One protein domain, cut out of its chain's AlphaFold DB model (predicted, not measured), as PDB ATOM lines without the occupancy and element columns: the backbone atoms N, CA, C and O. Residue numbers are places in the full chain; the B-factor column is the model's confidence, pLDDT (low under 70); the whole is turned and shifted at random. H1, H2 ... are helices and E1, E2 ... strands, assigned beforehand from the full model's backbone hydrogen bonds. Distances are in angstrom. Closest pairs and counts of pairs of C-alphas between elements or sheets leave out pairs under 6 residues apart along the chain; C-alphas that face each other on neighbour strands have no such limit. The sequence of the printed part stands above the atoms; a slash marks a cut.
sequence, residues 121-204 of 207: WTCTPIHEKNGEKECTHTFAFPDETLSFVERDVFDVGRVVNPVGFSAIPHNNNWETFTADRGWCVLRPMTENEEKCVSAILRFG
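Overview. This is residues 121 to 204 of the 207 residues of an uncharacterized protein of Butyricicoccus sp. AF22-28AC (UniProt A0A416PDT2). A strongly twisted sheet of five strands, built on the long hairpin of E3 and E4, has one helix, H1, packed over one of its faces. A smaller three-stranded sheet begins with E6 near E5, at the edge of the large sheet, and its hairpin of E7 and E8 reaches away from H1. The printed part has 84 residues, with eight named strands, E1 to E8, followed by one named helix, H1; the class is mixed, helices and strands. The large sheet is branched and antiparallel, and the small one runs E6, E7, E8, all antiparallel. The whole is compact, with a radius of gyration of the C-alphas of 13.0 A and spans of 38 by 32 by 21 A.

Arrangement. E1, residues 121 to 123, and E2, residues 127 to 129, lie on one side of E3, residues 132 to 140, and E4, residues 145 to 153, lies on the other side. The pairing is staggered: E2 pairs with residues 132 to 134 of E3, with N 129 and O 132 2.8 A apart, and E1 with residues 137 to 139, with N 122 and O 138 2.9 A apart. E3 and E4 are a hairpin at 163 degrees, with N 137 and O 148 2.8 A apart. E4 and E5, residues 157 to 162, form the next hairpin, with N 149 and O 161 2.7 A apart; E2 E3 E4 E5 is a meander, each strand the antiparallel neighbour of the one before. The closest C-alphas of E5 and E6, residues 168 to 170, are those of Asn 161 and Ile 168, 5.5 A apart. E6, E7, residues 173 to 178, and E8, residues 182 to 188, make a second meander, with N 168 and O 175 2.8 A apart and N 176 and O 184 2.9 A apart. H1, residues 191 to 203, is on the large sheet at a height over the sheet of 8.1 A. It lies over E3 and E4, slantwise to the strands, at 38 degrees to E4 on the local plane. Its closest C-alpha pair with E5 is Val 160 and Val 197, 6.9 A. H1 only grazes the small sheet, with its residues 193 to 198. In H1 every O i to N i+4 pair is within hydrogen-bond range.

Along the chain. E1 begins at C-alpha 121, (-29.584, -77.474, 41.482), and is 7.0 A long; E2 is 6.6 A. E3 spans 26.3 A and E4 25.5 A, ending at C-alpha 153, (-40.766, -66.908, 58.572). E5 spans 16.8 A, E6 6.4 A, E7 15.9 A and E8 17.8 A. H1 spans 18.0 A and ends at C-alpha 203, (-27.855, -76.946, 52.630).

Size, cuts and confidence. The two C-alphas farthest apart, those of Pro 142 and Asp 180, are 39.3 A apart. The printed part has no cut, and the links between its named elements are tight. The mean pLDDT of the printed part is 91.9, and no printed residue is under 70.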
ATOM      1  N   TRP A 121     -28.923 -78.143  40.374       97.19
ATOM      2  CA  TRP A 121     -29.584 -77.474  41.482       97.19
ATOM      3  C   TRP A 121     -29.204 -75.996  41.446       97.19
ATOM      4  O   TRP A 121     -28.026 -75.648  41.544       97.19
ATOM      5  N   THR A 122     -30.199 -75.132  41.264       95.69
ATOM      6  CA  THR A 122     -30.029 -73.678  41.252       95.69
ATOM      7  C   THR A 122     -30.956 -73.029  42.266       95.69
ATOM      8  O   THR A 122     -31.962 -73.610  42.674       95.69
ATOM      9  N   CYS A 123     -30.606 -71.820  42.691       95.19
ATOM     10  CA  CYS A 123     -31.438 -71.017  43.570       95.19
ATOM     11  C   CYS A 123     -31.474 -69.573  43.076       95.19
ATOM     12  O   CYS A 123     -30.465 -69.050  42.591       95.19
ATOM     13  N   THR A 124     -32.642 -68.943  43.163       95.44
ATOM     14  CA  THR A 124     -32.772 -67.511  42.903       95.44
ATOM     15  C   THR A 124     -32.044 -66.711  43.986       95.44
ATOM     16  O   THR A 124     -31.882 -67.195  45.107       95.44
ATOM     17  N   PRO A 125     -31.638 -65.461  43.701       94.88
ATOM     18  CA  PRO A 125     -31.206 -64.549  44.750       94.88
ATOM     19  C   PRO A 125     -32.248 -64.470  45.871       94.88
ATOM     20  O   PRO A 125     -33.448 -64.532  45.601       94.88
ATOM     21  N   ILE A 126     -31.776 -64.336  47.110       94.12
ATOM     22  CA  ILE A 126     -32.643 -64.107  48.266       94.12
ATOM     23  C   ILE A 126     -33.268 -62.723  48.122       94.12
ATOM     24  O   ILE A 126     -32.555 -61.736  47.913       94.12
ATOM     25  N   HIS A 127     -34.584 -62.643  48.271       90.81
ATOM     26  CA  HIS A 127     -35.302 -61.378  48.327       90.81
ATOM     27  C   HIS A 127     -36.224 -61.328  49.540       90.81
ATOM     28  O   HIS A 127     -36.629 -62.352  50.086       90.81
ATOM     29  N   GLU A 128     -36.534 -60.111  49.978       89.88
ATOM     30  CA  GLU A 128     -37.432 -59.877  51.103       89.88
ATOM     31  C   GLU A 128     -38.833 -59.532  50.608       89.88
ATOM     32  O   GLU A 128     -39.018 -58.699  49.715       89.88
ATOM     33  N   LYS A 129     -39.837 -60.156  51.218       81.69
ATOM     34  CA  LYS A 129     -41.247 -59.928  50.930       81.69
ATOM     35  C   LYS A 129     -42.011 -59.890  52.243       81.69
ATOM     36  O   LYS A 129     -42.007 -60.849  52.996       81.69
ATOM     37  N   ASN A 130     -42.665 -58.764  52.525       80.50
ATOM     38  CA  ASN A 130     -43.408 -58.548  53.775       80.50
ATOM     39  C   ASN A 130     -42.577 -58.774  55.061       80.50
ATOM     40  O   ASN A 130     -43.140 -59.100  56.098       80.50
ATOM     41  N   GLY A 131     -41.252 -58.587  55.002       81.69
ATOM     42  CA  GLY A 131     -40.344 -58.830  56.130       81.69
ATOM     43  C   GLY A 131     -39.864 -60.280  56.273       81.69
ATOM     44  O   GLY A 131     -39.063 -60.554  57.160       81.69
ATOM     45  N   GLU A 132     -40.304 -61.186  55.400       86.81
ATOM     46  CA  GLU A 132     -39.808 -62.562  55.295       86.81
ATOM     47  C   GLU A 132     -38.743 -62.638  54.199       86.81
ATOM     48  O   GLU A 132     -38.890 -62.011  53.143       86.81
ATOM     49  N   LYS A 133     -37.679 -63.415  54.418       90.75
ATOM     50  CA  LYS A 133     -36.710 -63.731  53.360       90.75
ATOM     51  C   LYS A 133     -37.183 -64.966  52.619       90.75
ATOM     52  O   LYS A 133     -37.529 -65.963  53.249       90.75
ATOM     53  N   GLU A 134     -37.159 -64.917  51.295       93.19
ATOM     54  CA  GLU A 134     -37.501 -66.062  50.462       93.19
ATOM     55  C   GLU A 134     -36.519 -66.229  49.298       93.19
ATOM     56  O   GLU A 134     -35.946 -65.267  48.782       93.19
ATOM     57  N   CYS A 135     -36.320 -67.474  48.879       94.38
ATOM     58  CA  CYS A 135     -35.638 -67.822  47.641       94.38
ATOM     59  C   CYS A 135     -36.279 -69.074  47.028       94.38
ATOM     60  O   CYS A 135     -36.914 -69.876  47.711       94.38
ATOM     61  N   THR A 136     -36.173 -69.227  45.710       96.25
ATOM     62  CA  THR A 136     -36.721 -70.385  44.996       96.25
ATOM     63  C   THR A 136     -35.595 -71.282  44.525       96.25
ATOM     64  O   THR A 136     -34.742 -70.862  43.743       96.25
ATOM     65  N   HIS A 137     -35.627 -72.532  44.963       97.44
ATOM     66  CA  HIS A 137     -34.761 -73.594  44.486       97.44
ATOM     67  C   HIS A 137     -35.405 -74.300  43.302       97.44
ATOM     68  O   HIS A 137     -36.594 -74.619  43.340       97.44
ATOM     69  N   THR A 138     -34.606 -74.610  42.290       98.00
ATOM     70  CA  THR A 138     -35.007 -75.437  41.153       98.00
ATOM     71  C   THR A 138     -34.030 -76.595  41.015       98.00
ATOM     72  O   THR A 138     -32.818 -76.388  40.920       98.00
ATOM     73  N   PHE A 139     -34.572 -77.807  41.007       98.19
ATOM     74  CA  PHE A 139     -33.850 -79.064  40.862       98.19
ATOM     75  C   PHE A 139     -34.256 -79.728  39.553       98.19
ATOM     76  O   PHE A 139     -35.444 -79.861  39.265       98.19
ATOM     77  N   ALA A 140     -33.270 -80.168  38.781       97.88
ATOM     78  CA  ALA A 140     -33.487 -80.952  37.574       97.88
ATOM     79  C   ALA A 140     -33.085 -82.410  37.809       97.88
ATOM     80  O   ALA A 140     -31.979 -82.689  38.280       97.88
ATOM     81  N   PHE A 141     -33.960 -83.323  37.413       96.88
ATOM     82  CA  PHE A 141     -33.722 -84.751  37.237       96.88
ATOM     83  C   PHE A 141     -33.739 -85.076  35.729       96.88
ATOM     84  O   PHE A 141     -34.059 -84.202  34.920       96.88
ATOM     85  N   PRO A 142     -33.365 -86.296  35.301       94.62
ATOM     86  CA  PRO A 142     -33.389 -86.657  33.881       94.62
ATOM     87  C   PRO A 142     -34.771 -86.538  33.219       94.62
ATOM     88  O   PRO A 142     -34.853 -86.268  32.022       94.62
ATOM     89  N   ASP A 143     -35.839 -86.754  33.985       94.81
ATOM     90  CA  ASP A 143     -37.224 -86.864  33.525       94.81
ATOM     91  C   ASP A 143     -38.166 -85.795  34.097       94.81
ATOM     92  O   ASP A 143     -39.270 -85.619  33.577       94.81
ATOM     93  N   GLU A 144     -37.744 -85.043  35.115       96.50
ATOM     94  CA  GLU A 144     -38.572 -84.009  35.736       96.50
ATOM     95  C   GLU A 144     -37.776 -82.813  36.267       96.50
ATOM     96  O   GLU A 144     -36.572 -82.880  36.517       96.50
ATOM     97  N   THR A 145     -38.484 -81.705  36.478       97.38
ATOM     98  CA  THR A 145     -37.960 -80.516  37.152       97.38
ATOM     99  C   THR A 145     -38.895 -80.167  38.294       97.38
ATOM    100  O   THR A 145     -40.098 -80.008  38.084       97.38
ATOM    101  N   LEU A 146     -38.333 -80.011  39.489       97.75
ATOM    102  CA  LEU A 146     -39.065 -79.665  40.700       97.75
ATOM    103  C   LEU A 146     -38.567 -78.326  41.238       97.75
ATOM    104  O   LEU A 146     -37.363 -78.069  41.278       97.75
ATOM    105  N   SER A 147     -39.493 -77.482  41.684       97.50
ATOM    106  CA  SER A 147     -39.162 -76.185  42.267       97.50
ATOM    107  C   SER A 147     -39.813 -76.015  43.629       97.50
ATOM    108  O   SER A 147     -40.974 -76.378  43.828       97.50
ATOM    109  N   PHE A 148     -39.066 -75.416  44.551       96.81
ATOM    110  CA  PHE A 148     -39.480 -75.196  45.930       96.81
ATOM    111  C   PHE A 148     -39.127 -73.783  46.370       96.81
ATOM    112  O   PHE A 148     -38.070 -73.269  46.021       96.81
ATOM    113  N   VAL A 149     -39.992 -73.170  47.167       94.25
ATOM    114  CA  VAL A 149     -39.714 -71.912  47.854       94.25
ATOM    115  C   VAL A 149     -39.196 -72.236  49.248       94.25
ATOM    116  O   VAL A 149     -39.875 -72.912  50.022       94.25
ATOM    117  N   GLU A 150     -37.998 -71.756  49.555       94.12
ATOM    118  CA  GLU A 150     -37.439 -71.716  50.900       94.12
ATOM    119  C   GLU A 150     -37.747 -70.343  51.506       94.12
ATOM    120  O   GLU A 150     -37.520 -69.317  50.862       94.12
ATOM    121  N   ARG A 151     -38.289 -70.318  52.725       91.38
ATOM    122  CA  ARG A 151     -38.670 -69.092  53.436       91.38
ATOM    123  C   ARG A 151     -38.158 -69.105  54.864       91.38
ATOM    124  O   ARG A 151     -38.179 -70.150  55.508       91.38
ATOM    125  N   ASP A 152     -37.763 -67.938  55.350       89.69
ATOM    126  CA  ASP A 152     -37.491 -67.672  56.760       89.69
ATOM    127  C   ASP A 152     -38.630 -66.818  57.321       89.69
ATOM    128  O   ASP A 152     -38.747 -65.624  57.023       89.69
ATOM    129  N   VAL A 153     -39.525 -67.479  58.053       84.00
ATOM    130  CA  VAL A 153     -40.766 -66.908  58.572       84.00
ATOM    131  C   VAL A 153     -40.581 -66.635  60.061       84.00
ATOM    132  O   VAL A 153     -40.301 -67.548  60.831       84.00
ATOM    133  N   PHE A 154     -40.755 -65.382  60.484       75.19
ATOM    134  CA  PHE A 154     -40.372 -64.893  61.817       75.19
ATOM    135  C   PHE A 154     -40.902 -65.718  63.013       75.19
ATOM    136  O   PHE A 154     -40.215 -65.828  64.027       75.19
ATOM    137  N   ASP A 155     -42.101 -66.295  62.923       77.44
ATOM    138  CA  ASP A 155     -42.766 -67.049  63.998       77.44
ATOM    139  C   ASP A 155     -42.745 -68.579  63.815       77.44
ATOM    140  O   ASP A 155     -42.977 -69.312  64.779       77.44
ATOM    141  N   VAL A 156     -42.440 -69.070  62.610       75.69
ATOM    142  CA  VAL A 156     -42.425 -70.508  62.264       75.69
ATOM    143  C   VAL A 156     -41.002 -71.028  62.008       75.69
ATOM    144  O   VAL A 156     -40.750 -72.232  62.062       75.69
ATOM    145  N   GLY A 157     -40.050 -70.129  61.772       83.81
ATOM    146  CA  GLY A 157     -38.707 -70.440  61.310       83.81
ATOM    147  C   GLY A 157     -38.695 -70.809  59.828       83.81
ATOM    148  O   GLY A 157     -39.407 -70.234  59.002       83.81
ATOM    149  N   ARG A 158     -37.859 -71.784  59.480       87.12
ATOM    150  CA  ARG A 158     -37.600 -72.149  58.090       87.12
ATOM    151  C   ARG A 158     -38.698 -73.039  57.516       87.12
ATOM    152  O   ARG A 158     -38.967 -74.119  58.039       87.12
ATOM    153  N   VAL A 159     -39.276 -72.622  56.395       89.62
ATOM    154  CA  VAL A 159     -40.344 -73.347  55.698       89.62
ATOM    155  C   VAL A 159     -39.911 -73.653  54.268       89.62
ATOM    156  O   VAL A 159     -39.368 -72.795  53.576       89.62
ATOM    157  N   VAL A 160     -40.174 -74.878  53.814       93.06
ATOM    158  CA  VAL A 160     -39.949 -75.308  52.428       93.06
ATOM    159  C   VAL A 160     -41.287 -75.712  51.830       93.06
ATOM    160  O   VAL A 160     -41.966 -76.580  52.374       93.06
ATOM    161  N   ASN A 161     -41.681 -75.090  50.723       93.25
ATOM    162  CA  ASN A 161     -42.943 -75.377  50.044       93.25
ATOM    163  C   ASN A 161     -42.699 -75.674  48.565       93.25
ATOM    164  O   ASN A 161     -41.827 -75.048  47.968       93.25
ATOM    165  N   PRO A 162     -43.477 -76.557  47.933       94.19
ATOM    166  CA  PRO A 162     -43.445 -76.708  46.487       94.19
ATOM    167  C   PRO A 162     -43.976 -75.436  45.815       94.19
ATOM    168  O   PRO A 162     -44.911 -74.790  46.294       94.19
ATOM    169  N   VAL A 163     -43.392 -75.062  44.679       91.25
ATOM    170  CA  VAL A 163     -43.920 -73.954  43.877       91.25
ATOM    171  C   VAL A 163     -45.278 -74.362  43.303       91.25
ATOM    172  O   VAL A 163     -45.413 -75.402  42.665       91.25
ATOM    173  N   GLY A 164     -46.287 -73.514  43.507       83.88
ATOM    174  CA  GLY A 164     -47.623 -73.680  42.925       83.88
ATOM    175  C   GLY A 164     -48.719 -74.076  43.914       83.88
ATOM    176  O   GLY A 164     -49.892 -73.914  43.583       83.88
ATOM    177  N   PHE A 165     -48.386 -74.524  45.130       82.31
ATOM    178  CA  PHE A 165     -49.382 -74.758  46.179       82.31
ATOM    179  C   PHE A 165     -48.792 -74.640  47.589       82.31
ATOM    180  O   PHE A 165     -47.596 -74.796  47.809       82.31
ATOM    181  N   SER A 166     -49.652 -74.350  48.566       85.50
ATOM    182  CA  SER A 166     -49.245 -74.189  49.963       85.50
ATOM    183  C   SER A 166     -49.249 -75.539  50.677       85.50
ATOM    184  O   SER A 166     -50.291 -75.970  51.158       85.50
ATOM    185  N   ALA A 167     -48.096 -76.202  50.758       91.19
ATOM    186  CA  ALA A 167     -47.926 -77.427  51.542       91.19
ATOM    187  C   ALA A 167     -46.545 -77.497  52.198       91.19
ATOM    188  O   ALA A 167     -45.578 -77.003  51.624       91.19
ATOM    189  N   ILE A 168     -46.450 -78.113  53.374       91.25
ATOM    190  CA  ILE A 168     -45.197 -78.315  54.116       91.25
ATOM    191  C   ILE A 168     -44.826 -79.803  54.170       91.25
ATOM    192  O   ILE A 168     -45.727 -80.647  54.148       91.25
ATOM    193  N   PRO A 169     -43.529 -80.143  54.243       92.88
ATOM    194  CA  PRO A 169     -43.093 -81.523  54.380       92.88
ATOM    195  C   PRO A 169     -43.188 -81.966  55.848       92.88
ATOM    196  O   PRO A 169     -42.620 -81.326  56.732       92.88
ATOM    197  N   HIS A 170     -43.872 -83.079  56.115       90.81
ATOM    198  CA  HIS A 170     -43.948 -83.686  57.446       90.81
ATOM    199  C   HIS A 170     -44.153 -85.205  57.344       90.81
ATOM    200  O   HIS A 170     -45.009 -85.669  56.597       90.81
ATOM    201  N   ASN A 171     -43.347 -85.994  58.069       88.88
ATOM    202  CA  ASN A 171     -43.417 -87.466  58.100       88.88
ATOM    203  C   ASN A 171     -43.608 -88.116  56.711       88.88
ATOM    204  O   ASN A 171     -44.528 -88.910  56.516       88.88
ATOM    205  N   ASN A 172     -42.759 -87.758  55.744       91.94
ATOM    206  CA  ASN A 172     -42.780 -88.247  54.354       91.94
ATOM    207  C   ASN A 172     -44.025 -87.850  53.534       91.94
ATOM    208  O   ASN A 172     -44.278 -88.393  52.461       91.94
ATOM    209  N   ASN A 173     -44.815 -86.889  54.014       94.88
ATOM    210  CA  ASN A 173     -45.999 -86.383  53.333       94.88
ATOM    211  C   ASN A 173     -45.906 -84.879  53.084       94.88
ATOM    212  O   ASN A 173     -45.266 -84.140  53.829       94.88
ATOM    213  N   TRP A 174     -46.621 -84.432  52.057       95.50
ATOM    214  CA  TRP A 174     -47.063 -83.053  51.950       95.50
ATOM    215  C   TRP A 174     -48.313 -82.866  52.796       95.50
ATOM    216  O   TRP A 174     -49.316 -83.554  52.590       95.50
ATOM    217  N   GLU A 175     -48.275 -81.908  53.711       94.06
ATOM    218  CA  GLU A 175     -49.417 -81.502  54.524       94.06
ATOM    219  C   GLU A 175     -49.831 -80.069  54.195       94.06
ATOM    220  O   GLU A 175     -48.997 -79.207  53.922       94.06
ATOM    221  N   THR A 176     -51.132 -79.799  54.226       92.00
ATOM    222  CA  THR A 176     -51.693 -78.456  54.051       92.00
ATOM    223  C   THR A 176     -52.590 -78.111  55.227       92.00
ATOM    224  O   THR A 176     -53.205 -78.985  55.836       92.00
ATOM    225  N   PHE A 177     -52.698 -76.822  55.529       89.31
ATOM    226  CA  PHE A 177     -53.640 -76.317  56.515       89.31
ATOM    227  C   PHE A 177     -54.891 -75.789  55.816       89.31
ATOM    228  O   PHE A 177     -54.787 -75.014  54.862       89.31
ATOM    229  N   THR A 178     -56.073 -76.163  56.298       85.94
ATOM    230  CA  THR A 178     -57.334 -75.546  55.875       85.94
ATOM    231  C   THR A 178     -58.126 -75.073  57.090       85.94
ATOM    232  O   THR A 178     -58.113 -75.706  58.143       85.94
ATOM    233  N   ALA A 179     -58.824 -73.941  56.971       87.88
ATOM    234  CA  ALA A 179     -59.521 -73.321  58.104       87.88
ATOM    235  C   ALA A 179     -60.624 -74.212  58.711       87.88
ATOM    236  O   ALA A 179     -60.932 -74.103  59.892       87.88
ATOM    237  N   ASP A 180     -61.213 -75.091  57.902       90.75
ATOM    238  CA  ASP A 180     -62.284 -76.016  58.272       90.75
ATOM    239  C   ASP A 180     -61.785 -77.321  58.912       90.75
ATOM    240  O   ASP A 180     -62.523 -77.937  59.679       90.75
ATOM    241  N   ARG A 181     -60.559 -77.765  58.596       84.94
ATOM    242  CA  ARG A 181     -60.055 -79.101  58.978       84.94
ATOM    243  C   ARG A 181     -58.710 -79.098  59.700       84.94
ATOM    244  O   ARG A 181     -58.295 -80.142  60.192       84.94
ATOM    245  N   GLY A 182     -58.053 -77.949  59.812       90.25
ATOM    246  CA  GLY A 182     -56.705 -77.853  60.358       90.25
ATOM    247  C   GLY A 182     -55.663 -78.470  59.422       90.25
ATOM    248  O   GLY A 182     -55.815 -78.434  58.199       90.25
ATOM    249  N   TRP A 183     -54.588 -79.017  59.996       90.81
ATOM    250  CA  TRP A 183     -53.552 -79.722  59.239       90.81
ATOM    251  C   TRP A 183     -54.074 -81.051  58.699       90.81
ATOM    252  O   TRP A 183     -54.622 -81.867  59.441       90.81
ATOM    253  N   CYS A 184     -53.894 -81.273  57.401       92.44
ATOM    254  CA  CYS A 184     -54.296 -82.499  56.735       92.44
ATOM    255  C   CYS A 184     -53.245 -82.965  55.726       92.44
ATOM    256  O   CYS A 184     -52.606 -82.164  55.040       92.44
ATOM    257  N   VAL A 185     -53.093 -84.287  55.626       94.00
ATOM    258  CA  VAL A 185     -52.226 -84.929  54.634       94.00
ATOM    259  C   VAL A 185     -52.821 -84.713  53.247       94.00
ATOM    260  O   VAL A 185     -53.952 -85.122  52.979       94.00
ATOM    261  N   LEU A 186     -52.050 -84.079  52.366       91.94
ATOM    262  CA  LEU A 186     -52.401 -83.896  50.963       91.94
ATOM    263  C   LEU A 186     -52.071 -85.163  50.170       91.94
ATOM    264  O   LEU A 186     -52.936 -85.719  49.497       91.94
ATOM    265  N   ARG A 187     -50.811 -85.610  50.255       95.19
ATOM    266  CA  ARG A 187     -50.305 -86.859  49.666       95.19
ATOM    267  C   ARG A 187     -48.899 -87.189  50.191       95.19
ATOM    268  O   ARG A 187     -48.222 -86.279  50.668       95.19
ATOM    269  N   PRO A 188     -48.416 -88.428  50.013       96.88
ATOM    270  CA  PRO A 188     -47.002 -88.755  50.188       96.88
ATOM    271  C   PRO A 188     -46.095 -87.930  49.265       96.88
ATOM    272  O   PRO A 188     -46.494 -87.568  48.148       96.88
ATOM    273  N   MET A 189     -44.882 -87.643  49.736       96.00
ATOM    274  CA  MET A 189     -43.815 -87.094  48.901       96.00
ATOM    275  C   MET A 189     -43.293 -88.174  47.947       96.00
ATOM    276  O   MET A 189     -43.301 -89.364  48.268       96.00
ATOM    277  N   THR A 190     -42.866 -87.773  46.754       96.12
ATOM    278  CA  THR A 190     -42.097 -88.666  45.877       96.12
ATOM    279  C   THR A 190     -40.651 -88.759  46.363       96.12
ATOM    280  O   THR A 190     -40.170 -87.886  47.086       96.12
ATOM    281  N   GLU A 191     -39.915 -89.782  45.924       95.88
ATOM    282  CA  GLU A 191     -38.493 -89.934  46.267       95.88
ATOM    283  C   GLU A 191     -37.667 -88.696  45.865       95.88
ATOM    284  O   GLU A 191     -36.797 -88.239  46.607       95.88
ATOM    285  N   ASN A 192     -37.959 -88.113  44.700       96.81
ATOM    286  CA  ASN A 192     -37.270 -86.919  44.224       96.81
ATOM    287  C   ASN A 192     -37.640 -85.676  45.045       96.81
ATOM    288  O   ASN A 192     -36.761 -84.863  45.338       96.81
ATOM    289  N   GLU A 193     -38.887 -85.549  45.503       96.19
ATOM    290  CA  GLU A 193     -39.291 -84.478  46.422       96.19
ATOM    291  C   GLU A 193     -38.601 -84.604  47.782       96.19
ATOM    292  O   GLU A 193     -38.095 -83.608  48.298       96.19
ATOM    293  N   GLU A 194     -38.502 -85.818  48.332       95.75
ATOM    294  CA  GLU A 194     -37.783 -86.079  49.583       95.75
ATOM    295  C   GLU A 194     -36.302 -85.689  49.479       95.75
ATOM    296  O   GLU A 194     -35.770 -85.039  50.387       95.75
ATOM    297  N   LYS A 195     -35.643 -86.017  48.356       96.00
ATOM    298  CA  LYS A 195     -34.263 -85.587  48.067       96.00
ATOM    299  C   LYS A 195     -34.145 -84.066  48.022       96.00
ATOM    300  O   LYS A 195     -33.253 -83.513  48.665       96.00
ATOM    301  N   CYS A 196     -35.044 -83.383  47.309       96.75
ATOM    302  CA  CYS A 196     -35.034 -81.921  47.200       96.75
ATOM    303  C   CYS A 196     -35.238 -81.248  48.560       96.75
ATOM    304  O   CYS A 196     -34.441 -80.401  48.959       96.75
ATOM    305  N   VAL A 197     -36.273 -81.651  49.302       95.25
ATOM    306  CA  VAL A 197     -36.587 -81.100  50.626       95.25
ATOM    307  C   VAL A 197     -35.430 -81.334  51.587       95.25
ATOM    308  O   VAL A 197     -35.005 -80.400  52.263       95.25
ATOM    309  N   SER A 198     -34.864 -82.541  51.613       94.62
ATOM    310  CA  SER A 198     -33.715 -82.855  52.467       94.62
ATOM    311  C   SER A 198     -32.486 -82.020  52.102       94.62
ATOM    312  O   SER A 198     -31.797 -81.521  52.994       94.62
ATOM    313  N   ALA A 199     -32.223 -81.820  50.805       95.94
ATOM    314  CA  ALA A 199     -31.130 -80.979  50.329       95.94
ATOM    315  C   ALA A 199     -31.318 -79.513  50.736       95.94
ATOM    316  O   ALA A 199     -30.372 -78.903  51.233       95.94
ATOM    317  N   ILE A 200     -32.531 -78.963  50.604       95.25
ATOM    318  CA  ILE A 200     -32.841 -77.605  51.066       95.25
ATOM    319  C   ILE A 200     -32.682 -77.541  52.583       95.25
ATOM    320  O   ILE A 200     -31.839 -76.795  53.068       95.25
ATOM    321  N   LEU A 201     -33.395 -78.361  53.358       91.75
ATOM    322  CA  LEU A 201     -33.338 -78.326  54.825       91.75
ATOM    323  C   LEU A 201     -31.908 -78.460  55.365       91.75
ATOM    324  O   LEU A 201     -31.563 -77.821  56.359       91.75
ATOM    325  N   ARG A 202     -31.041 -79.205  54.678       92.50
ATOM    326  CA  ARG A 202     -29.642 -79.342  55.076       92.50
ATOM    327  C   ARG A 202     -28.732 -78.236  54.551       92.50
ATOM    328  O   ARG A 202     -27.888 -77.792  55.316       92.50
ATOM    329  N   PHE A 203     -28.864 -77.783  53.307       94.06
ATOM    330  CA  PHE A 203     -27.855 -76.946  52.630       94.06
ATOM    331  C   PHE A 203     -28.402 -75.715  51.902       94.06
ATOM    332  O   PHE A 203     -27.646 -75.025  51.225       94.06
ATOM    333  N   GLY A 204     -29.699 -75.444  51.997       90.56
ATOM    334  CA  GLY A 204     -30.287 -74.241  51.419       90.56
ATOM    335  C   GLY A 204     -29.776 -72.949  52.070       90.56
ATOM    336  O   GLY A 204     -28.957 -72.969  52.993       90.56
TER     337      GLY A 204